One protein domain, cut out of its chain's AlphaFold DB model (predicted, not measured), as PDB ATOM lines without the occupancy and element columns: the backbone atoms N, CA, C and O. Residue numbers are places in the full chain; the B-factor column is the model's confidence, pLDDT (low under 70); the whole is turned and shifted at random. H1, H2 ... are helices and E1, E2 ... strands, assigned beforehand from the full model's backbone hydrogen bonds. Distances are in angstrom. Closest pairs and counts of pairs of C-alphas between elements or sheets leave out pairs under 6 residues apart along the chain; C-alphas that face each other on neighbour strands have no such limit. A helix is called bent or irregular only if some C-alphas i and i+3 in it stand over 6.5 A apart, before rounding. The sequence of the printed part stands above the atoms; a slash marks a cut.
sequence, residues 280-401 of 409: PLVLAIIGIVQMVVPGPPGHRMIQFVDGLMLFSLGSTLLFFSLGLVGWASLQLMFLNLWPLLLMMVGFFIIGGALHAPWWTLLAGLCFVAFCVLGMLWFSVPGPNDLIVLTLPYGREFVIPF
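Overview. This is residues 280 to 401 of the 409 residues of the protein "PspC domain-containing protein" of Gordonibacter pamelaeae (UniProt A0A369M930). H1, H2, H4 and arm H3b lie side by side in a flat row, with strand hairpin E1-E2 beyond one end. The 122 printed residues hold H1 to H4, then antiparallel E1 and E2, mostly helix. The whole is loose, radius of gyration of the C-alphas 17.5 A, spanning 58 by 34 by 14 A.

Along the chain. Find C-alpha 280 at (177.385, 197.809, 213.489); H1 runs to 292. H2 spans 300 to 321, 30.6 A. H3, 327 to 354, assigned as one helix by its hydrogen bonds, is bent, with C-alphas 336 and 339 7.9 A apart: arms H3a, 327 to 336, and H3b, 339 to 354, 22.0 A. H4 spans 357 to 377, 29.9 A. E1 is 386 to 391; E2, 395 to 400, ends at (174.213, 175.155, 208.711).

Arrangement. Helix packing is mostly aligned, at shallow tilts. Hairpin H1-H2 touches, closest C-alphas Gly 287 and Gly 307, 3.9 A, at 21 degrees, opposite ways. H2 touches H4, Val 305 to Gly 364 C-alphas 5.5 A, at 11 degrees, the same way. Hairpin H3b-H4 touches, Met 344 to Ala 363 C-alphas 4.3 A, at 13 degrees, opposite ways. H3a only just touches H4, 3 C-alpha pairs within 8 A, through residue 374 alone of H4, closest C-alphas Met 333 and Gly 374, 5.2 A. In E1-E2, N 389 and O 397 are 2.9 A apart, within hydrogen-bond range. H1, H2, H3b and H4 have every O i to N i+4 pair within range; H3a has 5 of 6.

Size, cuts and confidence. The farthest C-alphas, Leu 354 and Gly 394, are 59.8 A apart. The printed part has no cut and no long link. Look for pLDDT under 70 at 294 to 295, 297 and 382 to 401.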
ATOM      1  N   PRO A 280     178.675 197.304 213.965       87.56
ATOM      2  CA  PRO A 280     177.385 197.809 213.489       87.56
ATOM      3  C   PRO A 280     176.255 197.624 214.505       87.56
ATOM      4  O   PRO A 280     175.246 198.328 214.452       87.56
ATOM      5  N   LEU A 281     176.436 196.720 215.470       84.25
ATOM      6  CA  LEU A 281     175.498 196.517 216.570       84.25
ATOM      7  C   LEU A 281     175.403 197.777 217.443       84.25
ATOM      8  O   LEU A 281     174.319 198.135 217.900       84.25
ATOM      9  N   VAL A 282     176.504 198.523 217.574       82.19
ATOM     10  CA  VAL A 282     176.488 199.848 218.198       82.19
ATOM     11  C   VAL A 282     175.505 200.772 217.482       82.19
ATOM     12  O   VAL A 282     174.652 201.362 218.135       82.19
ATOM     13  N   LEU A 283     175.577 200.879 216.151       85.44
ATOM     14  CA  LEU A 283     174.656 201.721 215.377       85.44
ATOM     15  C   LEU A 283     173.199 201.290 215.585       85.44
ATOM     16  O   LEU A 283     172.330 202.142 215.772       85.44
ATOM     17  N   ALA A 284     172.947 199.979 215.636       86.50
ATOM     18  CA  ALA A 284     171.620 199.444 215.911       86.50
ATOM     19  C   ALA A 284     171.103 199.858 217.302       86.50
ATOM     20  O   ALA A 284     169.974 200.335 217.423       86.50
ATOM     21  N   ILE A 285     171.939 199.763 218.342       82.44
ATOM     22  CA  ILE A 285     171.602 200.217 219.701       82.44
ATOM     23  C   ILE A 285     171.330 201.717 219.729       82.44
ATOM     24  O   ILE A 285     170.350 202.142 220.336       82.44
ATOM     25  N   ILE A 286     172.161 202.527 219.064       83.62
ATOM     26  CA  ILE A 286     171.948 203.978 218.971       83.62
ATOM     27  C   ILE A 286     170.581 204.256 218.336       83.62
ATOM     28  O   ILE A 286     169.841 205.101 218.839       83.62
ATOM     29  N   GLY A 287     170.222 203.522 217.280       85.75
ATOM     30  CA  GLY A 287     168.912 203.617 216.638       85.75
ATOM     31  C   GLY A 287     167.759 203.324 217.602       85.75
ATOM     32  O   GLY A 287     166.839 204.134 217.730       85.75
ATOM     33  N   ILE A 288     167.852 202.227 218.362       85.00
ATOM     34  CA  ILE A 288     166.852 201.853 219.379       85.00
ATOM     35  C   ILE A 288     166.752 202.922 220.471       85.00
ATOM     36  O   ILE A 288     165.654 203.331 220.841       85.00
ATOM     37  N   VAL A 289     167.881 203.410 220.990       83.25
ATOM     38  CA  VAL A 289     167.881 204.431 222.047       83.25
ATOM     39  C   VAL A 289     167.225 205.722 221.556       83.25
ATOM     40  O   VAL A 289     166.421 206.300 222.284       83.25
ATOM     41  N   GLN A 290     167.501 206.152 220.321       82.25
ATOM     42  CA  GLN A 290     166.840 207.320 219.728       82.25
ATOM     43  C   GLN A 290     165.328 207.126 219.560       82.25
ATOM     44  O   GLN A 290     164.572 208.077 219.742       82.25
ATOM     45  N   MET A 291     164.883 205.900 219.277       85.06
ATOM     46  CA  MET A 291     163.467 205.552 219.152       85.06
ATOM     47  C   MET A 291     162.738 205.560 220.508       85.06
ATOM     48  O   MET A 291     161.611 206.041 220.609       85.06
ATOM     49  N   VAL A 292     163.376 205.032 221.557       80.81
ATOM     50  CA  VAL A 292     162.786 204.876 222.901       80.81
ATOM     51  C   VAL A 292     162.736 206.199 223.661       80.81
ATOM     52  O   VAL A 292     161.850 206.429 224.484       80.81
ATOM     53  N   VAL A 293     163.697 207.079 223.410       75.81
ATOM     54  CA  VAL A 293     163.864 208.311 224.165       75.81
ATOM     55  C   VAL A 293     163.150 209.468 223.458       75.81
ATOM     56  O   VAL A 293     163.653 209.974 222.453       75.81
ATOM     57  N   PRO A 294     162.038 209.999 224.004       67.50
ATOM     58  CA  PRO A 294     161.339 211.103 223.367       67.50
ATOM     59  C   PRO A 294     162.199 212.375 223.353       67.50
ATOM     60  O   PRO A 294     162.745 212.829 224.371       67.50
ATOM     61  N   GLY A 295     162.322 212.957 222.163       69.62
ATOM     62  CA  GLY A 295     162.954 214.247 221.928       69.62
ATOM     63  C   GLY A 295     162.168 215.441 222.478       69.62
ATOM     64  O   GLY A 295     160.994 215.309 222.860       69.62
ATOM     65  N   PRO A 296     162.792 216.634 222.489       72.94
ATOM     66  CA  PRO A 296     162.092 217.895 222.712       72.94
ATOM     67  C   PRO A 296     160.847 218.015 221.809       72.94
ATOM     68  O   PRO A 296     160.848 217.502 220.682       72.94
ATOM     69  N   PRO A 297     159.763 218.657 222.283       64.06
ATOM     70  CA  PRO A 297     158.571 218.873 221.466       64.06
ATOM     71  C   PRO A 297     158.941 219.601 220.160       64.06
ATOM     72  O   PRO A 297     159.752 220.522 220.170       64.06
ATOM     73  N   GLY A 298     158.393 219.138 219.031       70.50
ATOM     74  CA  GLY A 298     158.669 219.667 217.685       70.50
ATOM     75  C   GLY A 298     159.531 218.761 216.793       70.50
ATOM     76  O   GLY A 298     159.251 218.661 215.608       70.50
ATOM     77  N   HIS A 299     160.497 218.021 217.353       70.12
ATOM     78  CA  HIS A 299     161.416 217.165 216.569       70.12
ATOM     79  C   HIS A 299     161.248 215.662 216.826       70.12
ATOM     80  O   HIS A 299     162.003 214.849 216.297       70.12
ATOM     81  N   ARG A 300     160.247 215.266 217.624       78.00
ATOM     82  CA  ARG A 300     160.053 213.865 218.036       78.00
ATOM     83  C   ARG A 300     159.929 212.902 216.858       78.00
ATOM     84  O   ARG A 300     160.514 211.829 216.905       78.00
ATOM     85  N   MET A 301     159.187 213.289 215.818       81.19
ATOM     86  CA  MET A 301     158.972 212.420 214.658       81.19
ATOM     87  C   MET A 301     160.256 212.232 213.843       81.19
ATOM     88  O   MET A 301     160.557 211.116 213.443       81.19
ATOM     89  N   ILE A 302     161.034 213.302 213.648       81.56
ATOM     90  CA  ILE A 302     162.304 213.247 212.911       81.56
ATOM     91  C   ILE A 302     163.301 212.373 213.672       81.56
ATOM     92  O   ILE A 302     163.846 211.439 213.105       81.56
ATOM     93  N   GLN A 303     163.436 212.582 214.984       82.62
ATOM     94  CA  GLN A 303     164.327 211.780 215.821       82.62
ATOM     95  C   GLN A 303     163.945 210.291 215.849       82.62
ATOM     96  O   GLN A 303     164.812 209.420 215.871       82.62
ATOM     97  N   PHE A 304     162.645 209.987 215.821       85.69
ATOM     98  CA  PHE A 304     162.160 208.616 215.706       85.69
ATOM     99  C   PHE A 304     162.517 207.992 214.349       85.69
ATOM    100  O   PHE A 304     162.998 206.861 214.305       85.69
ATOM    101  N   VAL A 305     162.310 208.725 213.249       89.19
ATOM    102  CA  VAL A 305     162.647 208.275 211.889       89.19
ATOM    103  C   VAL A 305     164.154 208.075 211.731       89.19
ATOM    104  O   VAL A 305     164.565 207.037 211.219       89.19
ATOM    105  N   ASP A 306     164.968 209.003 212.229       87.06
ATOM    106  CA  ASP A 306     166.429 208.886 212.243       87.06
ATOM    107  C   ASP A 306     166.868 207.652 213.044       87.06
ATOM    108  O   ASP A 306     167.735 206.893 212.606       87.06
ATOM    109  N   GLY A 307     166.222 207.396 214.187       87.69
ATOM    110  CA  GLY A 307     166.433 206.192 214.987       87.69
ATOM    111  C   GLY A 307     166.097 204.905 214.227       87.69
ATOM    112  O   GLY A 307     166.891 203.965 214.233       87.69
ATOM    113  N   LEU A 308     164.966 204.873 213.517       90.94
ATOM    114  CA  LEU A 308     164.548 203.737 212.690       90.94
ATOM    115  C   LEU A 308     165.511 203.489 211.519       90.94
ATOM    116  O   LEU A 308     165.888 202.344 211.266       90.94
ATOM    117  N   MET A 309     165.932 204.548 210.824       92.00
ATOM    118  CA  MET A 309     166.914 204.454 209.742       92.00
ATOM    119  C   MET A 309     168.250 203.921 210.262       92.00
ATOM    120  O   MET A 309     168.817 203.003 209.673       92.00
ATOM    121  N   LEU A 310     168.728 204.428 211.401       89.50
ATOM    122  CA  LEU A 310     169.988 203.988 211.994       89.50
ATOM    123  C   LEU A 310     169.916 202.548 212.518       89.50
ATOM    124  O   LEU A 310     170.868 201.791 212.345       89.50
ATOM    125  N   PHE A 311     168.783 202.148 213.101       91.88
ATOM    126  CA  PHE A 311     168.534 200.766 213.509       91.88
ATOM    127  C   PHE A 311     168.549 199.814 212.310       91.88
ATOM    128  O   PHE A 311     169.242 198.798 212.341       91.88
ATOM    129  N   SER A 312     167.835 200.165 211.237       92.00
ATOM    130  CA  SER A 312     167.785 199.374 210.005       92.00
ATOM    131  C   SER A 312     169.166 199.263 209.356       92.00
ATOM    132  O   SER A 312     169.601 198.165 209.027       92.00
ATOM    133  N   LEU A 313     169.896 200.376 209.240       93.06
ATOM    134  CA  LEU A 313     171.252 200.402 208.689       93.06
ATOM    135  C   LEU A 313     172.232 199.600 209.555       93.06
ATOM    136  O   LEU A 313     173.016 198.819 209.024       93.06
ATOM    137  N   GLY A 314     172.172 199.761 210.879       87.56
ATOM    138  CA  GLY A 314     172.992 199.009 211.826       87.56
ATOM    139  C   GLY A 314     172.726 197.507 211.751       87.56
ATOM    140  O   GLY A 314     173.672 196.730 211.691       87.56
ATOM    141  N   SER A 315     171.456 197.101 211.664       88.62
ATOM    142  CA  SER A 315     171.058 195.703 211.469       88.62
ATOM    143  C   SER A 315     171.581 195.154 210.139       88.62
ATOM    144  O   SER A 315     172.262 194.133 210.116       88.62
ATOM    145  N   THR A 316     171.370 195.865 209.029       90.38
ATOM    146  CA  THR A 316     171.871 195.459 207.709       90.38
ATOM    147  C   THR A 316     173.391 195.302 207.705       90.38
ATOM    148  O   THR A 316     173.903 194.264 207.295       90.38
ATOM    149  N   LEU A 317     174.123 196.293 208.216       89.44
ATOM    150  CA  LEU A 317     175.583 196.248 208.310       89.44
ATOM    151  C   LEU A 317     176.080 195.141 209.242       89.44
ATOM    152  O   LEU A 317     177.138 194.577 208.980       89.44
ATOM    153  N   LEU A 318     175.335 194.806 210.298       87.50
ATOM    154  CA  LEU A 318     175.665 193.698 211.193       87.50
ATOM    155  C   LEU A 318     175.695 192.377 210.418       87.50
ATOM    156  O   LEU A 318     176.664 191.636 210.540       87.50
ATOM    157  N   PHE A 319     174.706 192.121 209.561       85.44
ATOM    158  CA  PHE A 319     174.683 190.928 208.704       85.44
ATOM    159  C   PHE A 319     175.884 190.857 207.746       85.44
ATOM    160  O   PHE A 319     176.480 189.790 207.591       85.44
ATOM    161  N   PHE A 320     176.283 191.982 207.143       85.88
ATOM    162  CA  PHE A 320     177.484 192.045 206.295       85.88
ATOM    163  C   PHE A 320     178.779 191.856 207.095       85.88
ATOM    164  O   PHE A 320     179.700 191.179 206.648       85.88
ATOM    165  N   SER A 321     178.851 192.443 208.290       85.81
ATOM    166  CA  SER A 321     180.047 192.434 209.139       85.81
ATOM    167  C   SER A 321     180.310 191.066 209.770       85.81
ATOM    168  O   SER A 321     181.465 190.667 209.876       85.81
ATOM    169  N   LEU A 322     179.252 190.317 210.106       80.38
ATOM    170  CA  LEU A 322     179.338 188.909 210.518       80.38
ATOM    171  C   LEU A 322     179.697 187.960 209.357       80.38
ATOM    172  O   LEU A 322     179.899 186.765 209.568       80.38
ATOM    173  N   GLY A 323     179.747 188.467 208.119       75.38
ATOM    174  CA  GLY A 323     179.994 187.659 206.928       75.38
ATOM    175  C   GLY A 323     178.835 186.732 206.554       75.38
ATOM    176  O   GLY A 323     179.051 185.811 205.774       75.38
ATOM    177  N   LEU A 324     177.623 186.979 207.078       74.50
ATOM    178  CA  LEU A 324     176.407 186.237 206.711       74.50
ATOM    179  C   LEU A 324     175.981 186.547 205.273       74.50
ATOM    180  O   LEU A 324     175.469 185.687 204.562       74.50
ATOM    181  N   VAL A 325     176.205 187.789 204.845       81.00
ATOM    182  CA  VAL A 325     175.900 188.274 203.497       81.00
ATOM    183  C   VAL A 325     177.181 188.813 202.874       81.00
ATOM    184  O   VAL A 325     177.907 189.592 203.494       81.00
ATOM    185  N   GLY A 326     177.479 188.395 201.644       80.31
ATOM    186  CA  GLY A 326     178.682 188.825 200.938       80.31
ATOM    187  C   GLY A 326     178.643 190.306 200.544       80.31
ATOM    188  O   GLY A 326     177.606 190.835 200.156       80.31
ATOM    189  N   TRP A 327     179.797 190.981 200.545       83.06
ATOM    190  CA  TRP A 327     179.911 192.396 200.144       83.06
ATOM    191  C   TRP A 327     179.413 192.687 198.715       83.06
ATOM    192  O   TRP A 327     178.995 193.808 198.426       83.06
ATOM    193  N   ALA A 328     179.390 191.684 197.830       82.38
ATOM    194  CA  ALA A 328     178.831 191.802 196.482       82.38
ATOM    195  C   ALA A 328     177.320 192.113 196.480       82.38
ATOM    196  O   ALA A 328     176.839 192.834 195.602       82.38
ATOM    197  N   SER A 329     176.577 191.638 197.487       83.50
ATOM    198  CA  SER A 329     175.150 191.936 197.642       83.50
ATOM    199  C   SER A 329     174.887 193.414 197.827       83.50
ATOM    200  O   SER A 329     173.908 193.921 197.295       83.50
ATOM    201  N   LEU A 330     175.779 194.130 198.516       85.69
ATOM    202  CA  LEU A 330     175.638 195.568 198.716       85.69
ATOM    203  C   LEU A 330     175.648 196.291 197.362       85.69
ATOM    204  O   LEU A 330     174.766 197.101 197.090       85.69
ATOM    205  N   GLN A 331     176.569 195.934 196.466       86.88
ATOM    206  CA  GLN A 331     176.625 196.523 195.127       86.88
ATOM    207  C   GLN A 331     175.367 196.212 194.298       86.88
ATOM    208  O   GLN A 331     174.811 197.113 193.669       86.88
ATOM    209  N   LEU A 332     174.882 194.967 194.331       82.38
ATOM    210  CA  LEU A 332     173.641 194.553 193.658       82.38
ATOM    211  C   LEU A 332     172.415 195.304 194.195       82.38
ATOM    212  O   LEU A 332     171.561 195.739 193.421       82.38
ATOM    213  N   MET A 333     172.357 195.489 195.512       86.00
ATOM    214  CA  MET A 333     171.290 196.192 196.212       86.00
ATOM    215  C   MET A 333     171.231 197.663 195.789       86.00
ATOM    216  O   MET A 333     170.167 198.151 195.421       86.00
ATOM    217  N   PHE A 334     172.373 198.357 195.740       87.81
ATOM    218  CA  PHE A 334     172.427 199.743 195.265       87.81
ATOM    219  C   PHE A 334     172.078 199.867 193.780       87.81
ATOM    220  O   PHE A 334     171.299 200.742 193.420       87.81
ATOM    221  N   LEU A 335     172.597 198.992 192.916       88.69
ATOM    222  CA  LEU A 335     172.349 199.082 191.474       88.69
ATOM    223  C   LEU A 335     170.887 198.822 191.092       88.69
ATOM    224  O   LEU A 335     170.396 199.441 190.152       88.69
ATOM    225  N   ASN A 336     170.185 197.941 191.809       90.56
ATOM    226  CA  ASN A 336     168.794 197.604 191.493       90.56
ATOM    227  C   ASN A 336     167.772 198.450 192.267       90.56
ATOM    228  O   ASN A 336     166.709 198.758 191.736       90.56
ATOM    229  N   LEU A 337     168.079 198.853 193.506       90.88
ATOM    230  CA  LEU A 337     167.139 199.559 194.388       90.88
ATOM    231  C   LEU A 337     167.467 201.055 194.580       90.88
ATOM    232  O   LEU A 337     166.846 201.711 195.417       90.88
ATOM    233  N   TRP A 338     168.379 201.639 193.792       93.19
ATOM    234  CA  TRP A 338     168.650 203.088 193.820       93.19
ATOM    235  C   TRP A 338     167.407 203.995 193.687       93.19
ATOM    236  O   TRP A 338     167.413 205.050 194.331       93.19
ATOM    237  N   PRO A 339     166.323 203.650 192.945       93.69
ATOM    238  CA  PRO A 339     165.157 204.531 192.864       93.69
ATOM    239  C   PRO A 339     164.494 204.700 194.233       93.69
ATOM    240  O   PRO A 339     163.988 205.769 194.557       93.69
ATOM    241  N   LEU A 340     164.553 203.660 195.067       91.31
ATOM    242  CA  LEU A 340     163.996 203.651 196.411       91.31
ATOM    243  C   LEU A 340     164.765 204.610 197.339       91.31
ATOM    244  O   LEU A 340     164.158 205.347 198.116       91.31
ATOM    245  N   LEU A 341     166.095 204.677 197.199       91.50
ATOM    246  CA  LEU A 341     166.925 205.665 197.898       91.50
ATOM    247  C   LEU A 341     166.630 207.094 197.435       91.50
ATOM    248  O   LEU A 341     166.548 207.997 198.265       91.50
ATOM    249  N   LEU A 342     166.408 207.314 196.136       93.62
ATOM    250  CA  LEU A 342     165.976 208.629 195.658       93.62
ATOM    251  C   LEU A 342     164.605 209.021 196.206       93.62
ATOM    252  O   LEU A 342     164.424 210.172 196.597       93.62
ATOM    253  N   MET A 343     163.659 208.081 196.289       93.62
ATOM    254  CA  MET A 343     162.364 208.338 196.922       93.62
ATOM    255  C   MET A 343     162.518 208.693 198.402       93.62
ATOM    256  O   MET A 343     161.909 209.656 198.858       93.62
ATOM    257  N   MET A 344     163.374 207.977 199.135       93.31
ATOM    258  CA  MET A 344     163.697 208.297 200.528       93.31
ATOM    259  C   MET A 344     164.231 209.729 200.663       93.31
ATOM    260  O   MET A 344     163.702 210.499 201.461       93.31
ATOM    261  N   VAL A 345     165.242 210.110 199.873       92.75
ATOM    262  CA  VAL A 345     165.827 211.462 199.912       92.75
ATOM    263  C   VAL A 345     164.792 212.517 199.520       92.75
ATOM    264  O   VAL A 345     164.669 213.537 200.197       92.75
ATOM    265  N   GLY A 346     163.997 212.259 198.479       91.00
ATOM    266  CA  GLY A 346     162.927 213.152 198.037       91.00
ATOM    267  C   GLY A 346     161.886 213.396 199.131       91.00
ATOM    268  O   GLY A 346     161.592 214.544 199.457       91.00
ATOM    269  N   PHE A 347     161.377 212.334 199.759       92.50
ATOM    270  CA  PHE A 347     160.417 212.451 200.858       92.50
ATOM    271  C   PHE A 347     161.015 213.086 202.109       92.50
ATOM    272  O   PHE A 347     160.313 213.819 202.803       92.50
ATOM    273  N   PHE A 348     162.302 212.869 202.380       88.62
ATOM    274  CA  PHE A 348     162.986 213.503 203.501       88.62
ATOM    275  C   PHE A 348     163.105 215.021 203.304       88.62
ATOM    276  O   PHE A 348     162.748 215.788 204.198       88.62
ATOM    277  N   ILE A 349     163.518 215.467 202.111       91.19
ATOM    278  CA  ILE A 349     163.605 216.894 201.766       91.19
ATOM    279  C   ILE A 349     162.216 217.543 201.804       91.19
ATOM    280  O   ILE A 349     162.044 218.599 202.412       91.19
ATOM    281  N   ILE A 350     161.208 216.899 201.203       90.94
ATOM    282  CA  ILE A 350     159.820 217.388 201.203       90.94
ATOM    283  C   ILE A 350     159.263 217.444 202.632       90.94
ATOM    284  O   ILE A 350     158.615 218.423 202.998       90.94
ATOM    285  N   GLY A 351     159.535 216.435 203.460       85.25
ATOM    286  CA  GLY A 351     159.124 216.407 204.862       85.25
ATOM    287  C   GLY A 351     159.769 217.512 205.693       85.25
ATOM    288  O   GLY A 351     159.079 218.142 206.496       85.25
ATOM    289  N   GLY A 352     161.050 217.804 205.448       83.19
ATOM    290  CA  GLY A 352     161.745 218.944 206.044       83.19
ATOM    291  C   GLY A 352     161.161 220.292 205.611       83.19
ATOM    292  O   GLY A 352     161.003 221.179 206.443       83.19
ATOM    293  N   ALA A 353     160.782 220.433 204.337       88.06
ATOM    294  CA  ALA A 353     160.228 221.676 203.796       88.06
ATOM    295  C   ALA A 353     158.764 221.931 204.203       88.06
ATOM    296  O   ALA A 353     158.383 223.071 204.454       88.06
ATOM    297  N   LEU A 354     157.930 220.887 204.258       85.50
ATOM    298  CA  LEU A 354     156.490 221.006 204.524       85.50
ATOM    299  C   LEU A 354     156.129 220.933 206.016       85.50
ATOM    300  O   LEU A 354     154.953 221.071 206.350       85.50
ATOM    301  N   HIS A 355     157.092 220.659 206.908       79.31
ATOM    302  CA  HIS A 355     156.859 220.361 208.334       79.31
ATOM    303  C   HIS A 355     155.775 219.289 208.585       79.31
ATOM    304  O   HIS A 355     155.217 219.183 209.679       79.31
ATOM    305  N   ALA A 356     155.470 218.473 207.575       85.12
ATOM    306  CA  ALA A 356     154.412 217.482 207.623       85.12
ATOM    307  C   ALA A 356     155.013 216.112 208.001       85.12
ATOM    308  O   ALA A 356     155.782 215.543 207.219       85.12
ATOM    309  N   PRO A 357     154.648 215.539 209.166       85.06
ATOM    310  CA  PRO A 357     155.300 214.347 209.723       85.06
ATOM    311  C   PRO A 357     155.075 213.073 208.893       85.06
ATOM    312  O   PRO A 357     155.818 212.099 209.016       85.06
ATOM    313  N   TRP A 358     154.058 213.076 208.031       89.31
ATOM    314  CA  TRP A 358     153.758 211.974 207.119       89.31
ATOM    315  C   TRP A 358     154.906 211.696 206.141       89.31
ATOM    316  O   TRP A 358     155.291 210.546 205.948       89.31
ATOM    317  N   TRP A 359     155.493 212.745 205.559       91.31
ATOM    318  CA  TRP A 359     156.549 212.595 204.555       91.31
ATOM    319  C   TRP A 359     157.849 212.068 205.162       91.31
ATOM    320  O   TRP A 359     158.509 211.229 204.558       91.31
ATOM    321  N   THR A 360     158.176 212.477 206.392       87.88
ATOM    322  CA  THR A 360     159.334 211.932 207.116       87.88
ATOM    323  C   THR A 360     159.144 210.456 207.461       87.88
ATOM    324  O   THR A 360     160.074 209.669 207.304       87.88
ATOM    325  N   LEU A 361     157.934 210.041 207.861       90.38
ATOM    326  CA  LEU A 361     157.636 208.625 208.102       90.38
ATOM    327  C   LEU A 361     157.715 207.800 206.816       90.38
ATOM    328  O   LEU A 361     158.272 206.705 206.830       90.38
ATOM    329  N   LEU A 362     157.206 208.336 205.704       92.50
ATOM    330  CA  LEU A 362     157.275 207.678 204.404       92.50
ATOM    331  C   LEU A 362     158.726 207.511 203.932       92.50
ATOM    332  O   LEU A 362     159.083 206.445 203.441       92.50
ATOM    333  N   ALA A 363     159.584 208.515 204.155       92.06
ATOM    334  CA  ALA A 363     161.018 208.411 203.892       92.06
ATOM    335  C   ALA A 363     161.666 207.272 204.700       92.06
ATOM    336  O   ALA A 363     162.383 206.444 204.136       92.06
ATOM    337  N   GLY A 364     161.371 207.191 206.004       89.75
ATOM    338  CA  GLY A 364     161.833 206.104 206.873       89.75
ATOM    339  C   GLY A 364     161.350 204.728 206.412       89.75
ATOM    340  O   GLY A 364     162.145 203.797 206.314       89.75
ATOM    341  N   LEU A 365     160.068 204.609 206.062       93.12
ATOM    342  CA  LEU A 365     159.477 203.373 205.551       93.12
ATOM    343  C   LEU A 365     160.141 202.924 204.244       93.12
ATOM    344  O   LEU A 365     160.466 201.748 204.100       93.12
ATOM    345  N   CYS A 366     160.383 203.853 203.315       92.75
ATOM    346  CA  CYS A 366     161.130 203.584 202.092       92.75
ATOM    347  C   CYS A 366     162.531 203.042 202.407       92.75
ATOM    348  O   CYS A 366     162.935 202.022 201.855       92.75
ATOM    349  N   PHE A 367     163.260 203.655 203.340       93.75
ATOM    350  CA  PHE A 367     164.589 203.172 203.716       93.75
ATOM    351  C   PHE A 367     164.572 201.760 204.324       93.75
ATOM    352  O   PHE A 367     165.392 200.912 203.964       93.75
ATOM    353  N   VAL A 368     163.613 201.474 205.207       93.00
ATOM    354  CA  VAL A 368     163.433 200.126 205.768       93.00
ATOM    355  C   VAL A 368     163.085 199.130 204.664       93.00
ATOM    356  O   VAL A 368     163.660 198.045 204.618       93.00
ATOM    357  N   ALA A 369     162.207 199.504 203.729       92.12
ATOM    358  CA  ALA A 369     161.875 198.674 202.577       92.12
ATOM    359  C   ALA A 369     163.110 198.384 201.712       92.12
ATOM    360  O   ALA A 369     163.306 197.240 201.329       92.12
ATOM    361  N   PHE A 370     163.979 199.372 201.468       93.00
ATOM    362  CA  PHE A 370     165.261 199.177 200.779       93.00
ATOM    363  C   PHE A 370     166.150 198.152 201.495       93.00
ATOM    364  O   PHE A 370     166.669 197.242 200.850       93.00
ATOM    365  N   CYS A 371     166.280 198.252 202.821       89.56
ATOM    366  CA  CYS A 371     167.078 197.312 203.610       89.56
ATOM    367  C   CYS A 371     166.495 195.890 203.573       89.56
ATOM    368  O   CYS A 371     167.224 194.927 203.351       89.56
ATOM    369  N   VAL A 372     165.179 195.755 203.757       88.56
ATOM    370  CA  VAL A 372     164.487 194.457 203.789       88.56
ATOM    371  C   VAL A 372     164.453 193.808 202.405       88.56
ATOM    372  O   VAL A 372     164.832 192.648 202.279       88.56
ATOM    373  N   LEU A 373     164.055 194.536 201.357       88.38
ATOM    374  CA  LEU A 373     164.063 194.038 199.974       88.38
ATOM    375  C   LEU A 373     165.476 193.674 199.533       88.38
ATOM    376  O   LEU A 373     165.678 192.641 198.904       88.38
ATOM    377  N   GLY A 374     166.455 194.493 199.906       85.31
ATOM    378  CA  GLY A 374     167.854 194.227 199.643       85.31
ATOM    379  C   GLY A 374     168.347 192.916 200.247       85.31
ATOM    380  O   GLY A 374     168.936 192.101 199.538       85.31
ATOM    381  N   MET A 375     168.025 192.672 201.519       85.75
ATOM    382  CA  MET A 375     168.358 191.415 202.194       85.75
ATOM    383  C   MET A 375     167.573 190.215 201.667       85.75
ATOM    384  O   MET A 375     168.110 189.118 201.595       85.75
ATOM    385  N   LEU A 376     166.307 190.393 201.297       84.31
ATOM    386  CA  LEU A 376     165.469 189.283 200.845       84.31
ATOM    387  C   LEU A 376     165.769 188.858 199.402       84.31
ATOM    388  O   LEU A 376     165.699 187.673 199.100       84.31
ATOM    389  N   TRP A 377     166.074 189.806 198.511       82.44
ATOM    390  CA  TRP A 377     166.150 189.550 197.065       82.44
ATOM    391  C   TRP A 377     167.574 189.517 196.515       82.44
ATOM    392  O   TRP A 377     167.821 188.847 195.516       82.44
ATOM    393  N   PHE A 378     168.508 190.238 197.137       81.44
ATOM    394  CA  PHE A 378     169.874 190.396 196.627       81.44
ATOM    395  C   PHE A 378     170.937 189.841 197.582       81.44
ATOM    396  O   PHE A 378     172.133 190.043 197.354       81.44
ATOM    397  N   SER A 379     170.522 189.129 198.636       78.56
ATOM    398  CA  SER A 379     171.448 188.427 199.522       78.56
ATOM    399  C   SER A 379     172.106 187.264 198.784       78.56
ATOM    400  O   SER A 379     171.456 186.326 198.329       78.56
ATOM    401  N   VAL A 380     173.421 187.372 198.644       77.25
ATOM    402  CA  VAL A 380     174.328 186.345 198.153       77.25
ATOM    403  C   VAL A 380     174.981 185.767 199.407       77.25
ATOM    404  O   VAL A 380     175.488 186.561 200.216       77.25
ATOM    405  N   PRO A 381     174.963 184.431 199.598       71.62
ATOM    406  CA  PRO A 381     175.550 183.808 200.777       71.62
ATOM    407  C   PRO A 381     177.009 184.251 200.923       71.62
ATOM    408  O   PRO A 381     177.769 184.282 199.949       71.62
ATOM    409  N   GLY A 382     177.350 184.728 202.120       62.59
ATOM    410  CA  GLY A 382     178.699 185.179 202.436       62.59
ATOM    411  C   GLY A 382     179.685 184.012 202.594       62.59
ATOM    412  O   GLY A 382     179.289 182.857 202.543       62.59
ATOM    413  N   PRO A 383     180.983 184.291 202.806       60.97
ATOM    414  CA  PRO A 383     182.023 183.258 202.915       60.97
ATOM    415  C   PRO A 383     181.903 182.359 204.159       60.97
ATOM    416  O   PRO A 383     182.591 181.344 204.248       60.97
ATOM    417  N   ASN A 384     181.086 182.760 205.137       58.72
ATOM    418  CA  ASN A 384     180.915 182.071 206.411       58.72
ATOM    419  C   ASN A 384     179.663 181.178 206.352       58.72
ATOM    420  O   ASN A 384     178.617 181.533 206.892       58.72
ATOM    421  N   ASP A 385     179.772 180.019 205.698       55.69
ATOM    422  CA  ASP A 385     178.655 179.068 205.528       55.69
ATOM    423  C   ASP A 385     178.267 178.330 206.830       55.69
ATOM    424  O   ASP A 385     177.186 177.740 206.925       55.69
ATOM    425  N   LEU A 386     179.132 178.361 207.856       56.72
ATOM    426  CA  LEU A 386     178.928 177.678 209.135       56.72
ATOM    427  C   LEU A 386     179.232 178.599 210.321       56.72
ATOM    428  O   LEU A 386     180.359 179.061 210.485       56.72
ATOM    429  N   ILE A 387     178.244 178.800 211.196       57.03
ATOM    430  CA  ILE A 387     178.478 179.332 212.543       57.03
ATOM    431  C   ILE A 387     178.681 178.126 213.458       57.03
ATOM    432  O   ILE A 387     177.744 177.358 213.702       57.03
ATOM    433  N   VAL A 388     179.909 177.946 213.940       56.66
ATOM    434  CA  VAL A 388     180.244 176.935 214.947       56.66
ATOM    435  C   VAL A 388     180.162 177.612 216.314       56.66
ATOM    436  O   VAL A 388     180.953 178.495 216.629       56.66
ATOM    437  N   LEU A 389     179.147 177.254 217.102       52.09
ATOM    438  CA  LEU A 389     178.986 177.722 218.479       52.09
ATOM    439  C   LEU A 389     179.640 176.713 219.421       52.09
ATOM    440  O   LEU A 389     179.130 175.598 219.587       52.09
ATOM    441  N   THR A 390     180.740 177.109 220.053       54.25
ATOM    442  CA  THR A 390     181.494 176.266 220.985       54.25
ATOM    443  C   THR A 390     181.024 176.552 222.415       54.25
ATOM    444  O   THR A 390     181.638 177.311 223.160       54.25
ATOM    445  N   LEU A 391     179.891 175.965 222.825       63.00
ATOM    446  CA  LEU A 391     179.352 176.189 224.173       63.00
ATOM    447  C   LEU A 391     180.318 175.688 225.269       63.00
ATOM    448  O   LEU A 391     180.998 174.677 225.069       63.00
ATOM    449  N   PRO A 392     180.297 176.288 226.481       52.16
ATOM    450  CA  PRO A 392     181.226 175.993 227.588       52.16
ATOM    451  C   PRO A 392     181.175 174.557 228.157       52.16
ATOM    452  O   PRO A 392     181.871 174.248 229.118       52.16
ATOM    453  N   TYR A 393     180.383 173.662 227.562       52.84
ATOM    454  CA  TYR A 393     180.280 172.240 227.908       52.84
ATOM    455  C   TYR A 393     180.833 171.304 226.816       52.84
ATOM    456  O   TYR A 393     180.477 170.128 226.783       52.84
ATOM    457  N   GLY A 394     181.667 171.809 225.895       51.88
ATOM    458  CA  GLY A 394     182.270 170.997 224.824       51.88
ATOM    459  C   GLY A 394     181.255 170.502 223.790       51.88
ATOM    460  O   GLY A 394     181.476 169.502 223.112       51.88
ATOM    461  N   ARG A 395     180.105 171.177 223.698       48.41
ATOM    462  CA  ARG A 395     179.078 170.907 222.698       48.41
ATOM    463  C   ARG A 395     179.238 171.896 221.558       48.41
ATOM    464  O   ARG A 395     178.789 173.032 221.664       48.41
ATOM    465  N   GLU A 396     179.842 171.425 220.480       58.50
ATOM    466  CA  GLU A 396     179.867 172.128 219.204       58.50
ATOM    467  C   GLU A 396     178.471 172.036 218.579       58.50
ATOM    468  O   GLU A 396     177.949 170.944 218.320       58.50
ATOM    469  N   PHE A 397     177.823 173.183 218.396       54.88
ATOM    470  CA  PHE A 397     176.634 173.283 217.562       54.88
ATOM    471  C   PHE A 397     177.030 173.928 216.248       54.88
ATOM    472  O   PHE A 397     177.341 175.114 216.180       54.88
ATOM    473  N   VAL A 398     177.003 173.111 215.205       57.72
ATOM    474  CA  VAL A 398     177.153 173.550 213.829       57.72
ATOM    475  C   VAL A 398     175.752 173.869 213.322       57.72
ATOM    476  O   VAL A 398     174.944 172.958 213.145       57.72
ATOM    477  N   ILE A 399     175.435 175.152 213.152       57.81
ATOM    478  CA  ILE A 399     174.172 175.566 212.535       57.81
ATOM    479  C   ILE A 399     174.467 175.815 211.051       57.81
ATOM    480  O   ILE A 399     175.055 176.852 210.734       57.81
ATOM    481  N   PRO A 400     174.117 174.885 210.138       56.09
ATOM    482  CA  PRO A 400     174.213 175.155 208.711       56.09
ATOM    483  C   PRO A 400     173.202 176.248 208.369       56.09
ATOM    484  O   PRO A 400     172.000 176.091 208.592       56.09
ATOM    485  N   PHE A 401     173.683 177.375 207.851       55.62
ATOM    486  CA  PHE A 401     172.829 178.486 207.437       55.62
ATOM    487  C   PHE A 401     172.287 178.214 206.021       55.62
ATOM    488  O   PHE A 401     172.487 178.994 205.098       55.62
TER     489      PHE A 401